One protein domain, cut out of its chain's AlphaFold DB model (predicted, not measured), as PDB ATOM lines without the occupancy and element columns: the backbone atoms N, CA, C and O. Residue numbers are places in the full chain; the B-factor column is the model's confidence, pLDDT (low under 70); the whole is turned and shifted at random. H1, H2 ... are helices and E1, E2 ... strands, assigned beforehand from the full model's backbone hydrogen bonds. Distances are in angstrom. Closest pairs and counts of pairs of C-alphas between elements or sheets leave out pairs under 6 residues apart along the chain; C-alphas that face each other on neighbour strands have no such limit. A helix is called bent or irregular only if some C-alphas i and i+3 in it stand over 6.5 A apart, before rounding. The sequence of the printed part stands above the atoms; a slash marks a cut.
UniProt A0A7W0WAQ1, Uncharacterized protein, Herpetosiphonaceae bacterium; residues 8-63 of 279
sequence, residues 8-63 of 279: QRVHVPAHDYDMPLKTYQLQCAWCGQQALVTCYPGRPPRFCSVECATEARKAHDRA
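AT A GLANCE: This is residues 8 to 63 of the 279 residues of an uncharacterized protein of Herpetosiphonaceae bacterium (UniProt A0A7W0WAQ1). A two-strand hairpin, E3 and E4, forms the middle of a loose, arched chain, with a second two-strand hairpin, E1 and E2, at one end and the helix H1 at the other. E2 runs on into E3 at 54 degrees, the turn of residues 11 to 16 sticks out free, and after E4 residues 40 to 49 fold back along the E3 and E4 hairpin to reach H1. The printed part has 56 residues, with four named strands and one named helix in the order E1, E2, E3, E4, H1; its two separate sheets, E1 - E2 and E3 - E4, are both antiparallel, and the class is mixed, helices and strands. The whole is loose, with a radius of gyration of the C-alphas of 14.2 A, and elongated, spanning 42 by 24 by 15 A.

HOW THE PARTS SIT: E3, residues 22 to 27, and E4, residues 34 to 39, form an antiparallel hairpin with 153 degrees between their directions. The C-alphas of Thr 23 and Thr 38 face each other at 4.2 A. N 24 and O 37 are within hydrogen-bond range at 2.8 A, as are N 39 and O 22 at 2.9 A. E2, residues 15 to 20, runs on into E3 across a break of 1 residue, at 54 degrees, and the two meet only through their link. E1, residues 8 to 12, and E2 form the other antiparallel hairpin, at 152 degrees. The C-alphas of Arg 9 and Asp 18 face each other at 4.3 A, and N 10 and O 17 are within hydrogen-bond range at 2.9 A. E1 is apart from E3 and from E4, and E2 is apart from E4. H1, residues 50 to 63, is apart from E1, E2 and E3. In H1 every O i to N i+4 pair is within hydrogen-bond range.

IN THESE COORDINATES: E3 and E2 are each 16.1 A from first to last C-alpha, E4 is 15.6 A and E1 is 12.7 A. H1 is 19.9 A long and is neither bent nor irregular. E1 begins at C-alpha 8, (27.878, -16.281, 27.391). E3 begins at C-alpha 22, (27.610, -16.833, 37.984). H1 ends at C-alpha 63, (54.816, -33.247, 46.245).

THE WHOLE: The two C-alphas farthest apart are those of His 15 and Ala 63, at 42.0 A. The printed part has no cut. The links E1 to E2 and E2 to E3 are tight; those from E3 to E4, 6 residues, and from E4 to H1, 10 residues, are short. The mean pLDDT of the printed part is 84.9, and no printed residue is under 70.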
ATOM      1  N   GLN A   8      26.856 -16.018  28.403       81.50
ATOM      2  CA  GLN A   8      27.878 -16.281  27.391       81.50
ATOM      3  C   GLN A   8      27.346 -17.313  26.405       81.50
ATOM      4  O   GLN A   8      26.891 -18.381  26.814       81.50
ATOM      5  N   ARG A   9      27.414 -16.989  25.113       81.69
ATOM      6  CA  ARG A   9      27.031 -17.904  24.041       81.69
ATOM      7  C   ARG A   9      28.121 -18.954  23.860       81.69
ATOM      8  O   ARG A   9      29.290 -18.611  23.675       81.69
ATOM      9  N   VAL A  10      27.741 -20.221  23.951       78.12
ATOM     10  CA  VAL A  10      28.632 -21.371  23.794       78.12
ATOM     11  C   VAL A  10      28.226 -22.114  22.533       78.12
ATOM     12  O   VAL A  10      27.097 -22.592  22.437       78.12
ATOM     13  N   HIS A  11      29.161 -22.209  21.591       80.69
ATOM     14  CA  HIS A  11      28.991 -22.991  20.375       80.69
ATOM     15  C   HIS A  11      29.444 -24.430  20.623       80.69
ATOM     16  O   HIS A  11      30.599 -24.677  20.981       80.69
ATOM     17  N   VAL A  12      28.534 -25.380  20.438       81.00
ATOM     18  CA  VAL A  12      28.813 -26.820  20.422       81.00
ATOM     19  C   VAL A  12      28.485 -27.306  19.007       81.00
ATOM     20  O   VAL A  12      27.512 -26.811  18.444       81.00
ATOM     21  N   PRO A  13      29.209 -28.277  18.411       77.50
ATOM     22  CA  PRO A  13      29.003 -28.667  17.008       77.50
ATOM     23  C   PRO A  13      27.558 -29.017  16.606       77.50
ATOM     24  O   PRO A  13      27.237 -29.003  15.424       77.50
ATOM     25  N   ALA A  14      26.695 -29.339  17.575       74.38
ATOM     26  CA  ALA A  14      25.284 -29.637  17.356       74.38
ATOM     27  C   ALA A  14      24.339 -28.433  17.559       74.38
ATOM     28  O   ALA A  14      23.305 -28.381  16.901       74.38
ATOM     29  N   HIS A  15      24.650 -27.485  18.457       75.38
ATOM     30  CA  HIS A  15      23.724 -26.430  18.892       75.38
ATOM     31  C   HIS A  15      24.444 -25.223  19.521       75.38
ATOM     32  O   HIS A  15      25.505 -25.363  20.134       75.38
ATOM     33  N   ASP A  16      23.790 -24.060  19.458       80.62
ATOM     34  CA  ASP A  16      24.155 -22.857  20.208       80.62
ATOM     35  C   ASP A  16      23.284 -22.712  21.455       80.62
ATOM     36  O   ASP A  16      22.055 -22.759  21.372       80.62
ATOM     37  N   TYR A  17      23.912 -22.466  22.605       82.31
ATOM     38  CA  TYR A  17      23.196 -22.158  23.843       82.31
ATOM     39  C   TYR A  17      23.769 -20.915  24.522       82.31
ATOM     40  O   TYR A  17      24.987 -20.736  24.598       82.31
ATOM     41  N   ASP A  18      22.887 -20.087  25.080       81.81
ATOM     42  CA  ASP A  18      23.266 -18.965  25.939       81.81
ATOM     43  C   ASP A  18      23.309 -19.439  27.393       81.81
ATOM     44  O   ASP A  18      22.285 -19.780  27.989       81.81
ATOM     45  N   MET A  19      24.506 -19.480  27.977       79.94
ATOM     46  CA  MET A  19      24.700 -20.009  29.323       79.94
ATOM     47  C   MET A  19      24.816 -18.873  30.349       79.94
ATOM     48  O   MET A  19      25.645 -17.974  30.171       79.94
ATOM     49  N   PRO A  20      24.023 -18.880  31.438       82.69
ATOM     50  CA  PRO A  20      24.092 -17.843  32.460       82.69
ATOM     51  C   PRO A  20      25.355 -18.012  33.302       82.69
ATOM     52  O   PRO A  20      25.553 -19.042  33.942       82.69
ATOM     53  N   LEU A  21      26.207 -16.995  33.340       83.81
ATOM     54  CA  LEU A  21      27.403 -16.997  34.168       83.81
ATOM     55  C   LEU A  21      27.077 -16.541  35.591       83.81
ATOM     56  O   LEU A  21      26.329 -15.587  35.817       83.81
ATOM     57  N   LYS A  22      27.702 -17.195  36.570       84.62
ATOM     58  CA  LYS A  22      27.610 -16.833  37.984       84.62
ATOM     59  C   LYS A  22      28.953 -16.306  38.468       84.62
ATOM     60  O   LYS A  22      30.001 -16.872  38.170       84.62
ATOM     61  N   THR A  23      28.910 -15.208  39.215       86.75
ATOM     62  CA  THR A  23      30.106 -14.619  39.823       86.75
ATOM     63  C   THR A  23      30.220 -15.092  41.265       86.75
ATOM     64  O   THR A  23      29.272 -14.960  42.039       86.75
ATOM     65  N   TYR A  24      31.374 -15.656  41.607       84.12
ATOM     66  CA  TYR A  24      31.717 -16.129  42.942       84.12
ATOM     67  C   TYR A  24      32.828 -15.266  43.523       84.12
ATOM     68  O   TYR A  24      33.828 -15.011  42.853       84.12
ATOM     69  N   GLN A  25      32.673 -14.861  44.780       90.25
ATOM     70  CA  GLN A  25      33.774 -14.335  45.576       90.25
ATOM     71  C   GLN A  25      34.440 -15.511  46.288       90.25
ATOM     72  O   GLN A  25      33.772 -16.259  47.003       90.25
ATOM     73  N   LEU A  26      35.734 -15.705  46.057       88.69
ATOM     74  CA  LEU A  26      36.488 -16.821  46.622       88.69
ATOM     75  C   LEU A  26      37.863 -16.373  47.103       88.69
ATOM     76  O   LEU A  26      38.454 -15.446  46.552       88.69
ATOM     77  N   GLN A  27      38.388 -17.077  48.101       92.75
ATOM     78  CA  GLN A  27      39.797 -17.009  48.466       92.75
ATOM     79  C   GLN A  27      40.547 -18.118  47.723       92.75
ATOM     80  O   GLN A  27      40.194 -19.293  47.835       92.75
ATOM     81  N   CYS A  28      41.537 -17.747  46.911       88.19
ATOM     82  CA  CYS A  28      42.259 -18.693  46.069       88.19
ATOM     83  C   CYS A  28      43.021 -19.699  46.936       88.19
ATOM     84  O   CYS A  28      43.863 -19.309  47.741       88.19
ATOM     85  N   ALA A  29      42.786 -20.994  46.724       84.88
ATOM     86  CA  ALA A  29      43.458 -22.052  47.480       84.88
ATOM     87  C   ALA A  29      44.971 -22.156  47.192       84.88
ATOM     88  O   ALA A  29      45.671 -22.870  47.901       84.88
ATOM     89  N   TRP A  30      45.459 -21.482  46.145       91.12
ATOM     90  CA  TRP A  30      46.874 -21.454  45.771       91.12
ATOM     91  C   TRP A  30      47.584 -20.190  46.268       91.12
ATOM     92  O   TRP A  30      48.484 -20.280  47.091       91.12
ATOM     93  N   CYS A  31      47.169 -19.005  45.804       90.81
ATOM     94  CA  CYS A  31      47.838 -17.744  46.147       90.81
ATOM     95  C   CYS A  31      47.246 -17.022  47.371       90.81
ATOM     96  O   CYS A  31      47.761 -15.981  47.769       90.81
ATOM     97  N   GLY A  32      46.140 -17.508  47.943       89.00
ATOM     98  CA  GLY A  32      45.489 -16.910  49.115       89.00
ATOM     99  C   GLY A  32      44.742 -15.593  48.862       89.00
ATOM    100  O   GLY A  32      44.066 -15.108  49.770       89.00
ATOM    101  N   GLN A  33      44.822 -15.023  47.654       89.75
ATOM    102  CA  GLN A  33      44.158 -13.766  47.299       89.75
ATOM    103  C   GLN A  33      42.640 -13.934  47.178       89.75
ATOM    104  O   GLN A  33      42.147 -14.961  46.702       89.75
ATOM    105  N   GLN A  34      41.898 -12.900  47.576       92.06
ATOM    106  CA  GLN A  34      40.466 -12.812  47.314       92.06
ATOM    107  C   GLN A  34      40.230 -12.368  45.870       92.06
ATOM    108  O   GLN A  34      40.797 -11.375  45.423       92.06
ATOM    109  N   ALA A  35      39.387 -13.099  45.145       88.31
ATOM    110  CA  ALA A  35      39.068 -12.813  43.754       88.31
ATOM    111  C   ALA A  35      37.573 -12.982  43.475       88.31
ATOM    112  O   ALA A  35      36.894 -13.815  44.082       88.31
ATOM    113  N   LEU A  36      37.083 -12.199  42.514       89.56
ATOM    114  CA  LEU A  36      35.767 -12.366  41.911       89.56
ATOM    115  C   LEU A  36      35.939 -13.123  40.599       89.56
ATOM    116  O   LEU A  36      36.542 -12.612  39.659       89.56
ATOM    117  N   VAL A  37      35.417 -14.347  40.541       86.06
ATOM    118  CA  VAL A  37      35.522 -15.212  39.363       86.06
ATOM    119  C   VAL A  37      34.141 -15.441  38.782       86.06
ATOM    120  O   VAL A  37      33.231 -15.913  39.467       86.06
ATOM    121  N   THR A  38      33.992 -15.122  37.502       84.75
ATOM    122  CA  THR A  38      32.786 -15.401  36.729       84.75
ATOM    123  C   THR A  38      32.963 -16.731  36.003       84.75
ATOM    124  O   THR A  38      33.878 -16.878  35.197       84.75
ATOM    125  N   CYS A  39      32.110 -17.711  36.291       83.38
ATOM    126  CA  CYS A  39      32.179 -19.030  35.671       83.38
ATOM    127  C   CYS A  39      30.788 -19.604  35.394       83.38
ATOM    128  O   CYS A  39      29.769 -19.075  35.851       83.38
ATOM    129  N   TYR A  40      30.757 -20.707  34.651       83.31
ATOM    130  CA  TYR A  40      29.534 -21.459  34.399       83.31
ATOM    131  C   TYR A  40      28.873 -21.930  35.706       83.31
ATOM    132  O   TYR A  40      29.555 -22.122  36.725       83.31
ATOM    133  N   PRO A  41      27.541 -22.087  35.706       75.31
ATOM    134  CA  PRO A  41      26.802 -22.488  36.889       75.31
ATOM    135  C   PRO A  41      27.162 -23.936  37.239       75.31
ATOM    136  O   PRO A  41      27.272 -24.796  36.371       75.31
ATOM    137  N   GLY A  42      27.399 -24.198  38.523       81.81
ATOM    138  CA  GLY A  42      27.914 -25.481  38.990       81.81
ATOM    139  C   GLY A  42      28.753 -25.330  40.253       81.81
ATOM    140  O   GLY A  42      28.451 -24.503  41.117       81.81
ATOM    141  N   ARG A  43      29.813 -26.136  40.362       80.06
ATOM    142  CA  ARG A  43      30.711 -26.129  41.521       80.06
ATOM    143  C   ARG A  43      31.495 -24.806  41.591       80.06
ATOM    144  O   ARG A  43      32.079 -24.418  40.580       80.06
ATOM    145  N   PRO A  44      31.563 -24.141  42.759       81.94
ATOM    146  CA  PRO A  44      32.330 -22.909  42.899       81.94
ATOM    147  C   PRO A  44      33.820 -23.153  42.593       81.94
ATOM    148  O   PRO A  44      34.375 -24.175  43.022       81.94
ATOM    149  N   PRO A  45      34.480 -22.238  41.860       87.31
ATOM    150  CA  PRO A  45      35.895 -22.365  41.546       87.31
ATOM    151  C   PRO A  45      36.745 -22.293  42.823       87.31
ATOM    152  O   PRO A  45      36.392 -21.628  43.792       87.31
ATOM    153  N   ARG A  46      37.879 -23.006  42.836       90.81
ATOM    154  CA  ARG A  46      38.834 -23.002  43.969       90.81
ATOM    155  C   ARG A  46      40.036 -22.083  43.744       90.81
ATOM    156  O   ARG A  46      40.777 -21.803  44.684       90.81
ATOM    157  N   PHE A  47      40.243 -21.646  42.507       92.12
ATOM    158  CA  PHE A  47      41.403 -20.870  42.079       92.12
ATOM    159  C   PHE A  47      40.933 -19.588  41.397       92.12
ATOM    160  O   PHE A  47      39.909 -19.599  40.714       92.12
ATOM    161  N   CYS A  48      41.673 -18.495  41.585       88.50
ATOM    162  CA  CYS A  48      41.345 -17.202  40.981       88.50
ATOM    163  C   CYS A  48      41.633 -17.149  39.472       88.50
ATOM    164  O   CYS A  48      41.006 -16.366  38.766       88.50
ATOM    165  N   SER A  49      42.544 -17.988  38.971       88.69
ATOM    166  CA  SER A  49      42.920 -18.054  37.559       88.69
ATOM    167  C   SER A  49      43.282 -19.477  37.124       88.69
ATOM    168  O   SER A  49      43.556 -20.358  37.947       88.69
ATOM    169  N   VAL A  50      43.309 -19.695  35.805       85.81
ATOM    170  CA  VAL A  50      43.777 -20.953  35.195       85.81
ATOM    171  C   VAL A  50      45.258 -21.195  35.505       85.81
ATOM    172  O   VAL A  50      45.665 -22.334  35.731       85.81
ATOM    173  N   GLU A  51      46.054 -20.130  35.601       89.56
ATOM    174  CA  GLU A  51      47.468 -20.194  35.986       89.56
ATOM    175  C   GLU A  51      47.631 -20.728  37.413       89.56
ATOM    176  O   GLU A  51      48.362 -21.693  37.628       89.56
ATOM    177  N   CYS A  52      46.866 -20.199  38.376       85.00
ATOM    178  CA  CYS A  52      46.874 -20.694  39.755       85.00
ATOM    179  C   CYS A  52      46.438 -22.162  39.847       85.00
ATOM    180  O   CYS A  52      47.011 -22.932  40.613       85.00
ATOM    181  N   ALA A  53      45.445 -22.573  39.053       83.25
ATOM    182  CA  ALA A  53      45.028 -23.971  38.988       83.25
ATOM    183  C   ALA A  53      46.137 -24.881  38.426       83.25
ATOM    184  O   ALA A  53      46.293 -26.020  38.869       83.25
ATOM    185  N   THR A  54      46.909 -24.381  37.461       88.12
ATOM    186  CA  THR A  54      48.001 -25.119  36.816       88.12
ATOM    187  C   THR A  54      49.200 -25.256  37.751       88.12
ATOM    188  O   THR A  54      49.723 -26.356  37.915       88.12
ATOM    189  N   GLU A  55      49.590 -24.178  38.431       84.94
ATOM    190  CA  GLU A  55      50.679 -24.203  39.412       84.94
ATOM    191  C   GLU A  55      50.339 -25.067  40.630       84.94
ATOM    192  O   GLU A  55      51.174 -25.857  41.072       84.94
ATOM    193  N   ALA A  56      49.088 -25.037  41.100       85.62
ATOM    194  CA  ALA A  56      48.629 -25.933  42.158       85.62
ATOM    195  C   ALA A  56      48.731 -27.417  41.760       85.62
ATOM    196  O   ALA A  56      49.156 -28.245  42.569       85.62
ATOM    197  N   ARG A  57      48.397 -27.770  40.508       86.75
ATOM    198  CA  ARG A  57      48.564 -29.141  39.988       86.75
ATOM    199  C   ARG A  57      50.038 -29.537  39.921       86.75
ATOM    200  O   ARG A  57      50.400 -30.587  40.440       86.75
ATOM    201  N   LYS A  58      50.900 -28.670  39.376       89.81
ATOM    202  CA  LYS A  58      52.354 -28.907  39.331       89.81
ATOM    203  C   LYS A  58      52.949 -29.075  40.729       89.81
ATOM    204  O   LYS A  58      53.830 -29.904  40.923       89.81
ATOM    205  N   ALA A  59      52.509 -28.284  41.705       85.69
ATOM    206  CA  ALA A  59      52.957 -28.401  43.089       85.69
ATOM    207  C   ALA A  59      52.509 -29.719  43.728       85.69
ATOM    208  O   ALA A  59      53.320 -30.383  44.366       85.69
ATOM    209  N   HIS A  60      51.265 -30.138  43.495       83.31
ATOM    210  CA  HIS A  60      50.770 -31.437  43.941       83.31
ATOM    211  C   HIS A  60      51.553 -32.603  43.312       83.31
ATOM    212  O   HIS A  60      51.923 -33.547  44.005       83.31
ATOM    213  N   ASP A  61      51.868 -32.528  42.018       84.12
ATOM    214  CA  ASP A  61      52.668 -33.552  41.341       84.12
ATOM    215  C   ASP A  61      54.128 -33.565  41.808       84.12
ATOM    216  O   ASP A  61      54.706 -34.639  41.959       84.12
ATOM    217  N   ARG A  62      54.719 -32.396  42.092       85.94
ATOM    218  CA  ARG A  62      56.035 -32.301  42.743       85.94
ATOM    219  C   ARG A  62      56.014 -32.928  44.132       85.94
ATOM    220  O   ARG A  62      56.928 -33.676  44.449       85.94
ATOM    221  N   ALA A  63      54.975 -32.659  44.922       79.25
ATOM    222  CA  ALA A  63      54.816 -33.247  46.245       79.25
ATOM    223  C   ALA A  63      54.721 -34.771  46.157       79.25
ATOM    224  O   ALA A  63      55.488 -35.441  46.829       79.25
TER     225      ALA A  63